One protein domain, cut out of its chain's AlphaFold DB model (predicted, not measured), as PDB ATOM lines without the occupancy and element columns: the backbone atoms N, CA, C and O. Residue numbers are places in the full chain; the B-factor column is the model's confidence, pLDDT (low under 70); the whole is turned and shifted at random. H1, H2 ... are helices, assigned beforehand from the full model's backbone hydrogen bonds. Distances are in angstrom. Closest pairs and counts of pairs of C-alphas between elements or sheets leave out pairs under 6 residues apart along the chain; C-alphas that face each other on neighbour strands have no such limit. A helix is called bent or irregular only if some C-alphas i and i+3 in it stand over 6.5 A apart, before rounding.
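Overview. This is residues 351 to 454 of the 454 residues of the protein "Hypothetical protein" of Rotaria socialis (UniProt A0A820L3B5). The bent helix H2 and the helix H1 make a long, narrow pair, side by side over H2b and running opposite ways, with a turn at one end where residues 385 to 392 stick out. From the other end of the pair the long link of residues 428 to 444 folds back on the side of H2b away from H1 and leads to the short helix H3, which touches no helix. The printed part has 104 residues with three named helices, in the order H1, H2, H3, and no named strand; the class is all helix. The whole is loose, with a radius of gyration of the C-alphas of 17.9 A, and its outline is flat, spanning 55 by 33 by 17 A.

Along the chain. H2, the longest helix, has residues 391 to 427; by its hydrogen bonds it was assigned as one helix, but it is bent, with C-alphas 400 and 403 standing 6.8 A apart. Its arm H2a, residues 391 to 400, is 14.1 A from first to last C-alpha, and its arm H2b, residues 403 to 427, is 34.6 A and ends with C-alpha 427 at (0.712, -16.902, 28.788). H1 has residues 352 to 385, is 47.9 A long and begins with C-alpha 352 at (-4.361, -18.006, 34.735). H1 has a kink of 45 degrees near residue 379; it is neither bent nor irregular, but only just: C-alphas 376 and 379 are 6.4 A apart. H3, residues 445 to 451, is 10.0 A long and ends with C-alpha 451 at (-9.713, -10.604, 7.894).

Arrangement. H2a and H2b stand at a steep tilt of 44 degrees. H2b touches H1 at a shallow tilt of 25 degrees, opposite ways; their closest C-alphas, those of Gly 415 and Phe 362, are 4.7 A apart. H2a and H1 are close but not clearly touching, with the closest C-alphas, those of Ser 397 and Val 380, 6.2 A apart; they run opposite ways at a shallow tilt of 21 degrees. H3 is apart from H1, H2a and H2b. In H2a and H3 every O i to N i+4 pair is within hydrogen-bond range; in H1 24 of 30 are, and in H2b 20 of 21.

Size, cuts and confidence. The two C-alphas farthest apart, those of Gln 351 and His 388, are 56.0 A apart. The printed part has no cut and ends at residue 454, the chain's last residue. The link from H1 to H2 is tight, with 5 residues, and the link from H2 to H3 is long, with 17. The mean pLDDT of the printed part is 87.0, and residues 383 to 388 are under 70.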
ATOM      1  N   GLN A 351      -3.536 -13.725  33.579       94.12
ATOM      2  CA  GLN A 351      -4.791 -14.222  34.137       94.12
ATOM      3  C   GLN A 351      -4.915 -15.737  33.927       94.12
ATOM      4  O   GLN A 351      -5.517 -16.198  32.961       94.12
ATOM      5  N   TRP A 352      -4.373 -16.536  34.851       94.81
ATOM      6  CA  TRP A 352      -4.361 -18.006  34.735       94.81
ATOM      7  C   TRP A 352      -5.750 -18.643  34.613       94.81
ATOM      8  O   TRP A 352      -5.905 -19.618  33.886       94.81
ATOM      9  N   ASN A 353      -6.773 -18.059  35.241       95.44
ATOM     10  CA  ASN A 353      -8.153 -18.532  35.096       95.44
ATOM     11  C   ASN A 353      -8.655 -18.385  33.653       95.44
ATOM     12  O   ASN A 353      -9.337 -19.270  33.140       95.44
ATOM     13  N   TYR A 354      -8.285 -17.289  32.983       93.12
ATOM     14  CA  TYR A 354      -8.589 -17.094  31.570       93.12
ATOM     15  C   TYR A 354      -7.821 -18.104  30.713       93.12
ATOM     16  O   TYR A 354      -8.436 -18.774  29.890       93.12
ATOM     17  N   VAL A 355      -6.516 -18.290  30.958       95.19
ATOM     18  CA  VAL A 355      -5.699 -19.297  30.251       95.19
ATOM     19  C   VAL A 355      -6.320 -20.688  30.368       95.19
ATOM     20  O   VAL A 355      -6.547 -21.336  29.349       95.19
ATOM     21  N   LEU A 356      -6.646 -21.128  31.586       95.00
ATOM     22  CA  LEU A 356      -7.235 -22.440  31.831       95.00
ATOM     23  C   LEU A 356      -8.584 -22.581  31.120       95.00
ATOM     24  O   LEU A 356      -8.801 -23.563  30.420       95.00
ATOM     25  N   SER A 357      -9.446 -21.566  31.212       93.81
ATOM     26  CA  SER A 357     -10.733 -21.539  30.508       93.81
ATOM     27  C   SER A 357     -10.570 -21.657  28.988       93.81
ATOM     28  O   SER A 357     -11.320 -22.393  28.344       93.81
ATOM     29  N   GLN A 358      -9.597 -20.961  28.391       93.94
ATOM     30  CA  GLN A 358      -9.339 -21.041  26.952       93.94
ATOM     31  C   GLN A 358      -8.741 -22.400  26.552       93.94
ATOM     32  O   GLN A 358      -9.148 -22.958  25.536       93.94
ATOM     33  N   ILE A 359      -7.838 -22.975  27.354       93.25
ATOM     34  CA  ILE A 359      -7.280 -24.316  27.111       93.25
ATOM     35  C   ILE A 359      -8.377 -25.382  27.199       93.25
ATOM     36  O   ILE A 359      -8.468 -26.233  26.317       93.25
ATOM     37  N   THR A 360      -9.253 -25.324  28.205       92.38
ATOM     38  CA  THR A 360     -10.387 -26.255  28.325       92.38
ATOM     39  C   THR A 360     -11.314 -26.162  27.114       92.38
ATOM     40  O   THR A 360     -11.711 -27.189  26.569       92.38
ATOM     41  N   GLN A 361     -11.623 -24.949  26.646       91.25
ATOM     42  CA  GLN A 361     -12.432 -24.753  25.440       91.25
ATOM     43  C   GLN A 361     -11.736 -25.260  24.172       91.25
ATOM     44  O   GLN A 361     -12.399 -25.830  23.312       91.25
ATOM     45  N   PHE A 362     -10.414 -25.101  24.062       90.44
ATOM     46  CA  PHE A 362      -9.635 -25.661  22.957       90.44
ATOM     47  C   PHE A 362      -9.703 -27.191  22.942       90.44
ATOM     48  O   PHE A 362     -10.050 -27.775  21.921       90.44
ATOM     49  N   VAL A 363      -9.449 -27.837  24.083       86.75
ATOM     50  CA  VAL A 363      -9.530 -29.300  24.213       86.75
ATOM     51  C   VAL A 363     -10.938 -29.794  23.866       86.75
ATOM     52  O   VAL A 363     -11.082 -30.733  23.086       86.75
ATOM     53  N   ALA A 364     -11.980 -29.124  24.367       86.62
ATOM     54  CA  ALA A 364     -13.364 -29.446  24.028       86.62
ATOM     55  C   ALA A 364     -13.648 -29.303  22.521       86.62
ATOM     56  O   ALA A 364     -14.276 -30.182  21.936       86.62
ATOM     57  N   ALA A 365     -13.151 -28.240  21.879       86.69
ATOM     58  CA  ALA A 365     -13.284 -28.044  20.437       86.69
ATOM     59  C   ALA A 365     -12.562 -29.140  19.632       86.69
ATOM     60  O   ALA A 365     -13.107 -29.611  18.641       86.69
ATOM     61  N   VAL A 366     -11.383 -29.600  20.071       83.56
ATOM     62  CA  VAL A 366     -10.642 -30.699  19.423       83.56
ATOM     63  C   VAL A 366     -11.422 -32.012  19.491       83.56
ATOM     64  O   VAL A 366     -11.617 -32.660  18.461       83.56
ATOM     65  N   PHE A 367     -11.906 -32.392  20.678       80.69
ATOM     66  CA  PHE A 367     -12.737 -33.590  20.825       80.69
ATOM     67  C   PHE A 367     -14.006 -33.488  19.981       80.69
ATOM     68  O   PHE A 367     -14.371 -34.439  19.293       80.69
ATOM     69  N   PHE A 368     -14.655 -32.326  19.980       82.00
ATOM     70  CA  PHE A 368     -15.865 -32.122  19.199       82.00
ATOM     71  C   PHE A 368     -15.625 -32.243  17.692       82.00
ATOM     72  O   PHE A 368     -16.355 -32.966  17.019       82.00
ATOM     73  N   SER A 369     -14.569 -31.619  17.171       83.56
ATOM     74  CA  SER A 369     -14.155 -31.757  15.772       83.56
ATOM     75  C   SER A 369     -13.890 -33.218  15.389       83.56
ATOM     76  O   SER A 369     -14.319 -33.663  14.324       83.56
ATOM     77  N   TYR A 370     -13.244 -33.991  16.272       80.50
ATOM     78  CA  TYR A 370     -13.038 -35.428  16.078       80.50
ATOM     79  C   TYR A 370     -14.367 -36.191  15.979       80.50
ATOM     80  O   TYR A 370     -14.568 -36.948  15.027       80.50
ATOM     81  N   TYR A 371     -15.294 -35.961  16.914       78.19
ATOM     82  CA  TYR A 371     -16.600 -36.622  16.898       78.19
ATOM     83  C   TYR A 371     -17.438 -36.232  15.682       78.19
ATOM     84  O   TYR A 371     -18.040 -37.109  15.062       78.19
ATOM     85  N   LEU A 372     -17.446 -34.950  15.300       81.50
ATOM     86  CA  LEU A 372     -18.131 -34.485  14.097       81.50
ATOM     87  C   LEU A 372     -17.617 -35.222  12.857       81.50
ATOM     88  O   LEU A 372     -18.404 -35.763  12.079       81.50
ATOM     89  N   PHE A 373     -16.297 -35.306  12.701       81.31
ATOM     90  CA  PHE A 373     -15.691 -36.000  11.573       81.31
ATOM     91  C   PHE A 373     -16.001 -37.503  11.585       81.31
ATOM     92  O   PHE A 373     -16.423 -38.064  10.572       81.31
ATOM     93  N   TYR A 374     -15.828 -38.164  12.732       77.62
ATOM     94  CA  TYR A 374     -16.052 -39.603  12.857       77.62
ATOM     95  C   TYR A 374     -17.512 -39.985  12.601       77.62
ATOM     96  O   TYR A 374     -17.787 -40.984  11.941       77.62
ATOM     97  N   ARG A 375     -18.460 -39.191  13.108       78.19
ATOM     98  CA  ARG A 375     -19.884 -39.514  13.032       78.19
ATOM     99  C   ARG A 375     -20.513 -39.123  11.703       78.19
ATOM    100  O   ARG A 375     -21.311 -39.894  11.182       78.19
ATOM    101  N   PHE A 376     -20.189 -37.943  11.178       81.44
ATOM    102  CA  PHE A 376     -20.873 -37.394  10.005       81.44
ATOM    103  C   PHE A 376     -20.076 -37.570   8.712       81.44
ATOM    104  O   PHE A 376     -20.663 -37.901   7.687       81.44
ATOM    105  N   CYS A 377     -18.750 -37.413   8.744       82.81
ATOM    106  CA  CYS A 377     -17.931 -37.490   7.531       82.81
ATOM    107  C   CYS A 377     -17.534 -38.936   7.193       82.81
ATOM    108  O   CYS A 377     -17.665 -39.371   6.050       82.81
ATOM    109  N   LEU A 378     -17.078 -39.715   8.181       79.94
ATOM    110  CA  LEU A 378     -16.621 -41.091   7.959       79.94
ATOM    111  C   LEU A 378     -17.648 -42.011   7.265       79.94
ATOM    112  O   LEU A 378     -17.226 -42.738   6.363       79.94
ATOM    113  N   PRO A 379     -18.953 -42.041   7.625       80.75
ATOM    114  CA  PRO A 379     -19.900 -42.930   6.952       80.75
ATOM    115  C   PRO A 379     -20.054 -42.600   5.468       80.75
ATOM    116  O   PRO A 379     -20.138 -43.528   4.673       80.75
ATOM    117  N   VAL A 380     -20.006 -41.320   5.082       80.75
ATOM    118  CA  VAL A 380     -20.055 -40.900   3.672       80.75
ATOM    119  C   VAL A 380     -18.865 -41.483   2.909       80.75
ATOM    120  O   VAL A 380     -19.035 -42.068   1.844       80.75
ATOM    121  N   PHE A 381     -17.665 -41.424   3.494       75.81
ATOM    122  CA  PHE A 381     -16.447 -41.933   2.861       75.81
ATOM    123  C   PHE A 381     -16.331 -43.462   2.832       75.81
ATOM    124  O   PHE A 381     -15.630 -43.997   1.974       75.81
ATOM    125  N   ARG A 382     -17.022 -44.200   3.712       71.56
ATOM    126  CA  ARG A 382     -17.001 -45.676   3.687       71.56
ATOM    127  C   ARG A 382     -17.594 -46.250   2.395       71.56
ATOM    128  O   ARG A 382     -17.125 -47.292   1.944       71.56
ATOM    129  N   TYR A 383     -18.556 -45.560   1.781       64.56
ATOM    130  CA  TYR A 383     -19.180 -45.982   0.519       64.56
ATOM    131  C   TYR A 383     -18.256 -45.850  -0.701       64.56
ATOM    132  O   TYR A 383     -18.451 -46.549  -1.689       64.56
ATOM    133  N   PHE A 384     -17.200 -45.032  -0.617       66.50
ATOM    134  CA  PHE A 384     -16.220 -44.850  -1.698       66.50
ATOM    135  C   PHE A 384     -15.233 -46.014  -1.845       66.50
ATOM    136  O   PHE A 384     -14.407 -46.005  -2.753       66.50
ATOM    137  N   LYS A 385     -15.285 -47.018  -0.959       61.62
ATOM    138  CA  LYS A 385     -14.427 -48.208  -1.050       61.62
ATOM    139  C   LYS A 385     -14.902 -49.213  -2.117       61.62
ATOM    140  O   LYS A 385     -14.185 -50.168  -2.394       61.62
ATOM    141  N   SER A 386     -16.090 -49.017  -2.687       58.94
ATOM    142  CA  SER A 386     -16.651 -49.859  -3.750       58.94
ATOM    143  C   SER A 386     -16.281 -49.293  -5.128       58.94
ATOM    144  O   SER A 386     -16.397 -48.090  -5.338       58.94
ATOM    145  N   ASP A 387     -15.864 -50.149  -6.066       56.44
ATOM    146  CA  ASP A 387     -15.144 -49.809  -7.315       56.44
ATOM    147  C   ASP A 387     -15.873 -48.909  -8.347       56.44
ATOM    148  O   ASP A 387     -15.332 -48.640  -9.420       56.44
ATOM    149  N   HIS A 388     -17.065 -48.379  -8.049       64.50
ATOM    150  CA  HIS A 388     -17.824 -47.515  -8.960       64.50
ATOM    151  C   HIS A 388     -18.426 -46.309  -8.228       64.50
ATOM    152  O   HIS A 388     -19.517 -46.375  -7.660       64.50
ATOM    153  N   VAL A 389     -17.714 -45.182  -8.255       70.38
ATOM    154  CA  VAL A 389     -18.236 -43.888  -7.797       70.38
ATOM    155  C   VAL A 389     -19.002 -43.247  -8.949       70.38
ATOM    156  O   VAL A 389     -18.412 -42.635  -9.835       70.38
ATOM    157  N   THR A 390     -20.325 -43.386  -8.947       81.88
ATOM    158  CA  THR A 390     -21.192 -42.653  -9.879       81.88
ATOM    159  C   THR A 390     -21.222 -41.167  -9.514       81.88
ATOM    160  O   THR A 390     -21.195 -40.809  -8.334       81.88
ATOM    161  N   VAL A 391     -21.349 -40.292 -10.516       81.00
ATOM    162  CA  VAL A 391     -21.518 -38.836 -10.347       81.00
ATOM    163  C   VAL A 391     -22.619 -38.483  -9.343       81.00
ATOM    164  O   VAL A 391     -22.427 -37.615  -8.498       81.00
ATOM    165  N   GLU A 392     -23.745 -39.195  -9.380       81.31
ATOM    166  CA  GLU A 392     -24.850 -39.006  -8.435       81.31
ATOM    167  C   GLU A 392     -24.409 -39.207  -6.977       81.31
ATOM    168  O   GLU A 392     -24.637 -38.342  -6.130       81.31
ATOM    169  N   ILE A 393     -23.709 -40.309  -6.686       81.94
ATOM    170  CA  ILE A 393     -23.197 -40.617  -5.343       81.94
ATOM    171  C   ILE A 393     -22.182 -39.555  -4.914       81.94
ATOM    172  O   ILE A 393     -22.172 -39.144  -3.753       81.94
ATOM    173  N   PHE A 394     -21.354 -39.074  -5.840       83.19
ATOM    174  CA  PHE A 394     -20.379 -38.025  -5.566       83.19
ATOM    175  C   PHE A 394     -21.037 -36.688  -5.198       83.19
ATOM    176  O   PHE A 394     -20.699 -36.105  -4.167       83.19
ATOM    177  N   VAL A 395     -22.016 -36.228  -5.983       85.62
ATOM    178  CA  VAL A 395     -22.751 -34.981  -5.706       85.62
ATOM    179  C   VAL A 395     -23.523 -35.086  -4.388       85.62
ATOM    180  O   VAL A 395     -23.422 -34.189  -3.548       85.62
ATOM    181  N   LEU A 396     -24.220 -36.203  -4.148       85.31
ATOM    182  CA  LEU A 396     -24.907 -36.455  -2.876       85.31
ATOM    183  C   LEU A 396     -23.930 -36.458  -1.693       85.31
ATOM    184  O   LEU A 396     -24.234 -35.907  -0.636       85.31
ATOM    185  N   SER A 397     -22.732 -37.015  -1.873       85.19
ATOM    186  CA  SER A 397     -21.691 -37.025  -0.841       85.19
ATOM    187  C   SER A 397     -21.187 -35.621  -0.506       85.19
ATOM    188  O   SER A 397     -21.017 -35.308   0.672       85.19
ATOM    189  N   ILE A 398     -20.999 -34.746  -1.501       86.94
ATOM    190  CA  ILE A 398     -20.623 -33.341  -1.272       86.94
ATOM    191  C   ILE A 398     -21.703 -32.624  -0.461       86.94
ATOM    192  O   ILE A 398     -21.396 -31.967   0.536       86.94
ATOM    193  N   LEU A 399     -22.969 -32.763  -0.858       87.12
ATOM    194  CA  LEU A 399     -24.085 -32.113  -0.169       87.12
ATOM    195  C   LEU A 399     -24.200 -32.599   1.283       87.12
ATOM    196  O   LEU A 399     -24.284 -31.782   2.200       87.12
ATOM    197  N   ASN A 400     -24.084 -33.912   1.502       86.38
ATOM    198  CA  ASN A 400     -24.114 -34.517   2.836       86.38
ATOM    199  C   ASN A 400     -22.925 -34.088   3.713       86.38
ATOM    200  O   ASN A 400     -23.078 -33.949   4.925       86.38
ATOM    201  N   CYS A 401     -21.755 -33.825   3.119       87.81
ATOM    202  CA  CYS A 401     -20.568 -33.347   3.831       87.81
ATOM    203  C   CYS A 401     -20.514 -31.821   4.017       87.81
ATOM    204  O   CYS A 401     -19.715 -31.346   4.822       87.81
ATOM    205  N   THR A 402     -21.353 -31.039   3.329       89.38
ATOM    206  CA  THR A 402     -21.291 -29.566   3.376       89.38
ATOM    207  C   THR A 402     -21.616 -29.020   4.768       89.38
ATOM    208  O   THR A 402     -20.872 -28.194   5.297       89.38
ATOM    209  N   LEU A 403     -22.698 -29.496   5.395       86.81
ATOM    210  CA  LEU A 403     -23.085 -29.055   6.741       86.81
ATOM    211  C   LEU A 403     -22.069 -29.483   7.820       86.81
ATOM    212  O   LEU A 403     -21.615 -28.612   8.567       86.81
ATOM    213  N   PRO A 404     -21.645 -30.764   7.897       87.06
ATOM    214  CA  PRO A 404     -20.574 -31.176   8.804       87.06
ATOM    215  C   PRO A 404     -19.263 -30.422   8.566       87.06
ATOM    216  O   PRO A 404     -18.616 -30.017   9.527       87.06
ATOM    217  N   GLY A 405     -18.894 -30.186   7.303       87.69
ATOM    218  CA  GLY A 405     -17.686 -29.448   6.935       87.69
ATOM    219  C   GLY A 405     -17.728 -27.986   7.378       87.69
ATOM    220  O   GLY A 405     -16.757 -27.487   7.941       87.69
ATOM    221  N   ALA A 406     -18.865 -27.306   7.213       88.75
ATOM    222  CA  ALA A 406     -19.039 -25.940   7.704       88.75
ATOM    223  C   ALA A 406     -18.943 -25.868   9.238       88.75
ATOM    224  O   ALA A 406     -18.273 -24.987   9.776       88.75
ATOM    225  N   LEU A 407     -19.567 -26.811   9.954       86.19
ATOM    226  CA  LEU A 407     -19.458 -26.894  11.415       86.19
ATOM    227  C   LEU A 407     -18.015 -27.137  11.864       86.19
ATOM    228  O   LEU A 407     -17.558 -26.491  12.807       86.19
ATOM    229  N   LEU A 408     -17.293 -28.019  11.172       87.38
ATOM    230  CA  LEU A 408     -15.891 -28.310  11.450       87.38
ATOM    231  C   LEU A 408     -15.014 -27.062  11.254       87.38
ATOM    232  O   LEU A 408     -14.267 -26.707  12.166       87.38
ATOM    233  N   LEU A 409     -15.218 -26.318  10.159       89.19
ATOM    234  CA  LEU A 409     -14.544 -25.044   9.895       89.19
ATOM    235  C   LEU A 409     -14.750 -24.032  11.036       89.19
ATOM    236  O   LEU A 409     -13.785 -23.428  11.509       89.19
ATOM    237  N   PHE A 410     -15.987 -23.850  11.515       88.94
ATOM    238  CA  PHE A 410     -16.268 -22.949  12.641       88.94
ATOM    239  C   PHE A 410     -15.613 -23.421  13.945       88.94
ATOM    240  O   PHE A 410     -15.105 -22.598  14.713       88.94
ATOM    241  N   CYS A 411     -15.594 -24.731  14.196       87.88
ATOM    242  CA  CYS A 411     -14.971 -25.308  15.387       87.88
ATOM    243  C   CYS A 411     -13.456 -25.142  15.375       87.88
ATOM    244  O   CYS A 411     -12.871 -24.797  16.398       87.88
ATOM    245  N   VAL A 412     -12.821 -25.328  14.220       86.50
ATOM    246  CA  VAL A 412     -11.375 -25.165  14.053       86.50
ATOM    247  C   VAL A 412     -10.989 -23.692  14.112       86.50
ATOM    248  O   VAL A 412     -10.034 -23.346  14.809       86.50
ATOM    249  N   PHE A 413     -11.775 -22.804  13.499       90.81
ATOM    250  CA  PHE A 413     -11.621 -21.360  13.666       90.81
ATOM    251  C   PHE A 413     -11.680 -20.957  15.149       90.81
ATOM    252  O   PHE A 413     -10.756 -20.328  15.670       90.81
ATOM    253  N   TYR A 414     -12.735 -21.354  15.863       91.00
ATOM    254  CA  TYR A 414     -12.907 -21.002  17.272       91.00
ATOM    255  C   TYR A 414     -11.849 -21.651  18.176       91.00
ATOM    256  O   TYR A 414     -11.276 -20.996  19.049       91.00
ATOM    257  N   GLY A 415     -11.558 -22.933  17.973       90.81
ATOM    258  CA  GLY A 415     -10.571 -23.667  18.755       90.81
ATOM    259  C   GLY A 415      -9.175 -23.082  18.571       90.81
ATOM    260  O   GLY A 415      -8.524 -22.703  19.544       90.81
ATOM    261  N   PHE A 416      -8.722 -22.942  17.328       88.25
ATOM    262  CA  PHE A 416      -7.356 -22.527  17.044       88.25
ATOM    263  C   PHE A 416      -7.171 -21.002  17.106       88.25
ATOM    264  O   PHE A 416      -6.448 -20.494  17.964       88.25
ATOM    265  N   LEU A 417      -7.836 -20.241  16.227       91.38
ATOM    266  CA  LEU A 417      -7.612 -18.793  16.112       91.38
ATOM    267  C   LEU A 417      -8.081 -18.029  17.351       91.38
ATOM    268  O   LEU A 417      -7.456 -17.039  17.736       91.38
ATOM    269  N   HIS A 418      -9.167 -18.470  17.992       92.94
ATOM    270  CA  HIS A 418      -9.638 -17.836  19.218       92.94
ATOM    271  C   HIS A 418      -9.043 -18.473  20.476       92.94
ATOM    272  O   HIS A 418      -8.331 -17.787  21.203       92.94
ATOM    273  N   CYS A 419      -9.307 -19.744  20.777       93.31
ATOM    274  CA  CYS A 419      -8.941 -20.300  22.084       93.31
ATOM    275  C   CYS A 419      -7.428 -20.495  22.241       93.31
ATOM    276  O   CYS A 419      -6.842 -19.964  23.187       93.31
ATOM    277  N   TRP A 420      -6.785 -21.183  21.296       92.75
ATOM    278  CA  TRP A 420      -5.357 -21.500  21.361       92.75
ATOM    279  C   TRP A 420      -4.474 -20.249  21.295       92.75
ATOM    280  O   TRP A 420      -3.650 -20.029  22.187       92.75
ATOM    281  N   LEU A 421      -4.675 -19.377  20.299       92.75
ATOM    282  CA  LEU A 421      -3.859 -18.164  20.171       92.75
ATOM    283  C   LEU A 421      -4.061 -17.193  21.340       92.75
ATOM    284  O   LEU A 421      -3.076 -16.622  21.808       92.75
ATOM    285  N   ASN A 422      -5.283 -17.028  21.869       94.06
ATOM    286  CA  ASN A 422      -5.489 -16.183  23.054       94.06
ATOM    287  C   ASN A 422      -4.882 -16.795  24.323       94.06
ATOM    288  O   ASN A 422      -4.351 -16.045  25.143       94.06
ATOM    289  N   ALA A 423      -4.912 -18.124  24.487       93.94
ATOM    290  CA  ALA A 423      -4.239 -18.787  25.603       93.94
ATOM    291  C   ALA A 423      -2.723 -18.535  25.556       93.94
ATOM    292  O   ALA A 423      -2.139 -18.091  26.543       93.94
ATOM    293  N   PHE A 424      -2.095 -18.722  24.390       92.75
ATOM    294  CA  PHE A 424      -0.672 -18.421  24.194       92.75
ATOM    295  C   PHE A 424      -0.354 -16.933  24.356       92.75
ATOM    296  O   PHE A 424       0.662 -16.590  24.960       92.75
ATOM    297  N   ALA A 425      -1.216 -16.044  23.857       93.88
ATOM    298  CA  ALA A 425      -1.048 -14.605  24.013       93.88
ATOM    299  C   ALA A 425      -1.054 -14.195  25.489       93.88
ATOM    300  O   ALA A 425      -0.172 -13.459  25.921       93.88
ATOM    301  N   GLU A 426      -2.001 -14.705  26.276       95.44
ATOM    302  CA  GLU A 426      -2.078 -14.441  27.713       95.44
ATOM    303  C   GLU A 426      -0.860 -15.016  28.456       95.44
ATOM    304  O   GLU A 426      -0.222 -14.288  29.216       95.44
ATOM    305  N   MET A 427      -0.471 -16.269  28.179       94.69
ATOM    306  CA  MET A 427       0.712 -16.902  28.788       94.69
ATOM    307  C   MET A 427       2.005 -16.125  28.505       94.69
ATOM    308  O   MET A 427       2.839 -15.952  29.392       94.69
ATOM    309  N   LEU A 428       2.166 -15.613  27.282       93.44
ATOM    310  CA  LEU A 428       3.326 -14.813  26.878       93.44
ATOM    311  C   LEU A 428       3.184 -13.323  27.224       93.44
ATOM    312  O   LEU A 428       4.095 -12.545  26.949       93.44
ATOM    313  N   ARG A 429       2.066 -12.903  27.830       94.56
ATOM    314  CA  ARG A 429       1.710 -11.496  28.101       94.56
ATOM    315  C   ARG A 429       1.682 -10.630  26.841       94.56
ATOM    316  O   ARG A 429       1.890  -9.424  26.928       94.56
ATOM    317  N   PHE A 430       1.396 -11.203  25.681       95.25
ATOM    318  CA  PHE A 430       1.206 -10.486  24.427       95.25
ATOM    319  C   PHE A 430      -0.171  -9.800  24.407       95.25
ATOM    320  O   PHE A 430      -1.208 -10.449  24.554       95.25
ATOM    321  N   ALA A 431      -0.189  -8.468  24.283       92.94
ATOM    322  CA  ALA A 431      -1.412  -7.676  24.437       92.94
ATOM    323  C   ALA A 431      -2.165  -7.385  23.128       92.94
ATOM    324  O   ALA A 431      -3.293  -6.907  23.197       92.94
ATOM    325  N   ASP A 432      -1.576  -7.634  21.956       94.00
ATOM    326  CA  ASP A 432      -2.259  -7.443  20.669       94.00
ATOM    327  C   ASP A 432      -2.975  -8.737  20.263       94.00
ATOM    328  O   ASP A 432      -2.350  -9.663  19.758       94.00
ATOM    329  N   ARG A 433      -4.277  -8.844  20.536       93.19
ATOM    330  CA  ARG A 433      -5.039 -10.094  20.341       93.19
ATOM    331  C   ARG A 433      -5.949 -10.076  19.115       93.19
ATOM    332  O   ARG A 433      -6.909 -10.843  19.046       93.19
ATOM    333  N   GLU A 434      -5.670  -9.210  18.146       92.62
ATOM    334  CA  GLU A 434      -6.370  -9.217  16.859       92.62
ATOM    335  C   GLU A 434      -5.695 -10.201  15.895       92.62
ATOM    336  O   GLU A 434      -4.872  -9.826  15.061       92.62
ATOM    337  N   PHE A 435      -6.035 -11.481  16.039       92.75
ATOM    338  CA  PHE A 435      -5.615 -12.538  15.107       92.75
ATOM    339  C   PHE A 435      -6.555 -12.670  13.901       92.75
ATOM    340  O   PHE A 435      -6.211 -13.292  12.904       92.75
ATOM    341  N   TYR A 436      -7.752 -12.100  14.008       94.19
ATOM    342  CA  TYR A 436      -8.787 -12.075  12.985       94.19
ATOM    343  C   TYR A 436      -9.708 -10.877  13.236       94.19
ATOM    344  O   TYR A 436      -9.807 -10.377  14.362       94.19
ATOM    345  N   SER A 437     -10.405 -10.458  12.188       91.75
ATOM    346  CA  SER A 437     -11.443  -9.425  12.223       91.75
ATOM    347  C   SER A 437     -12.802 -10.036  11.861       91.75
ATOM    348  O   SER A 437     -12.974 -11.256  11.880       91.75
ATOM    349  N   ASP A 438     -13.790  -9.196  11.572       91.44
ATOM    350  CA  ASP A 438     -15.151  -9.550  11.175       91.44
ATOM    351  C   ASP A 438     -15.212 -10.144   9.754       91.44
ATOM    352  O   ASP A 438     -15.841  -9.626   8.841       91.44
ATOM    353  N   TRP A 439     -14.557 -11.285   9.545       92.94
ATOM    354  CA  TRP A 439     -14.535 -11.965   8.246       92.94
ATOM    355  C   TRP A 439     -15.919 -12.460   7.803       92.94
ATOM    356  O   TRP A 439     -16.162 -12.625   6.609       92.94
ATOM    357  N   TRP A 440     -16.842 -12.676   8.745       90.31
ATOM    358  CA  TRP A 440     -18.208 -13.135   8.473       90.31
ATOM    359  C   TRP A 440     -19.116 -12.041   7.879       90.31
ATOM    360  O   TRP A 440     -20.169 -12.366   7.341       90.31
ATOM    361  N   THR A 441     -18.732 -10.761   7.952       92.00
ATOM    362  CA  THR A 441     -19.426  -9.633   7.291       92.00
ATOM    363  C   THR A 441     -18.770  -9.238   5.965       92.00
ATOM    364  O   THR A 441     -19.194  -8.274   5.323       92.00
ATOM    365  N   ALA A 442     -17.738  -9.965   5.525       91.81
ATOM    366  CA  ALA A 442     -17.010  -9.648   4.305       91.81
ATOM    367  C   ALA A 442     -17.903  -9.782   3.059       91.81
ATOM    368  O   ALA A 442     -18.391 -10.858   2.728       91.81
ATOM    369  N   THR A 443     -18.054  -8.686   2.313       93.50
ATOM    370  CA  THR A 443     -18.827  -8.637   1.056       93.50
ATOM    371  C   THR A 443     -18.003  -8.997  -0.181       93.50
ATOM    372  O   THR A 443     -18.548  -9.139  -1.272       93.50
ATOM    373  N   SER A 444     -16.679  -9.119  -0.038       94.56
ATOM    374  CA  SER A 444     -15.760  -9.447  -1.128       94.56
ATOM    375  C   SER A 444     -14.692 -10.439  -0.681       94.56
ATOM    376  O   SER A 444     -14.234 -10.406   0.465       94.56
ATOM    377  N   TRP A 445     -14.218 -11.262  -1.620       92.56
ATOM    378  CA  TRP A 445     -13.132 -12.218  -1.379       92.56
ATOM    379  C   TRP A 445     -11.855 -11.545  -0.869       92.56
ATOM    380  O   TRP A 445     -11.198 -12.061   0.030       92.56
ATOM    381  N   SER A 446     -11.524 -10.357  -1.387       92.06
ATOM    382  CA  SER A 446     -10.359  -9.596  -0.919       92.06
ATOM    383  C   SER A 446     -10.458  -9.235   0.568       92.06
ATOM    384  O   SER A 446      -9.470  -9.361   1.290       92.06
ATOM    385  N   SER A 447     -11.644  -8.833   1.038       91.94
ATOM    386  CA  SER A 447     -11.882  -8.542   2.456       91.94
ATOM    387  C   SER A 447     -11.800  -9.810   3.304       91.94
ATOM    388  O   SER A 447     -11.140  -9.800   4.340       91.94
ATOM    389  N   TYR A 448     -12.391 -10.917   2.842       92.50
ATOM    390  CA  TYR A 448     -12.372 -12.200   3.552       92.50
ATOM    391  C   TYR A 448     -10.939 -12.681   3.835       92.50
ATOM    392  O   TYR A 448     -10.570 -12.909   4.986       92.50
ATOM    393  N   TYR A 449     -10.080 -12.727   2.810       91.50
ATOM    394  CA  TYR A 449      -8.692 -13.182   2.972       91.50
ATOM    395  C   TYR A 449      -7.840 -12.273   3.866       91.50
ATOM    396  O   TYR A 449      -6.885 -12.741   4.475       91.50
ATOM    397  N   ARG A 450      -8.174 -10.982   3.959       90.69
ATOM    398  CA  ARG A 450      -7.464 -10.020   4.818       90.69
ATOM    399  C   ARG A 450      -7.933 -10.034   6.272       90.69
ATOM    400  O   ARG A 450      -7.277  -9.413   7.096       90.69
ATOM    401  N   THR A 451      -9.062 -10.675   6.574       92.81
ATOM    402  CA  THR A 451      -9.713 -10.604   7.894       92.81
ATOM    403  C   THR A 451      -9.825 -11.958   8.594       92.81
ATOM    404  O   THR A 451      -9.921 -11.983   9.819       92.81
ATOM    405  N   TRP A 452      -9.772 -13.077   7.862       91.50
ATOM    406  CA  TRP A 452      -9.882 -14.427   8.432       91.50
ATOM    407  C   TRP A 452      -8.719 -14.803   9.371       91.50
ATOM    408  O   TRP A 452      -8.950 -15.367  10.439       91.50
ATOM    409  N   ASN A 453      -7.475 -14.505   8.975       91.94
ATOM    410  CA  ASN A 453      -6.247 -14.797   9.728       91.94
ATOM    411  C   ASN A 453      -5.187 -13.723   9.411       91.94
ATOM    412  O   ASN A 453      -4.664 -13.697   8.296       91.94
ATOM    413  N   ILE A 454      -4.941 -12.814  10.361       90.00
ATOM    414  CA  ILE A 454      -4.244 -11.520  10.180       90.00
ATOM    415  C   ILE A 454      -2.749 -11.560  10.514       90.00
ATOM    416  O   ILE A 454      -2.359 -12.148  11.549       90.00
TER     417      ILE A 454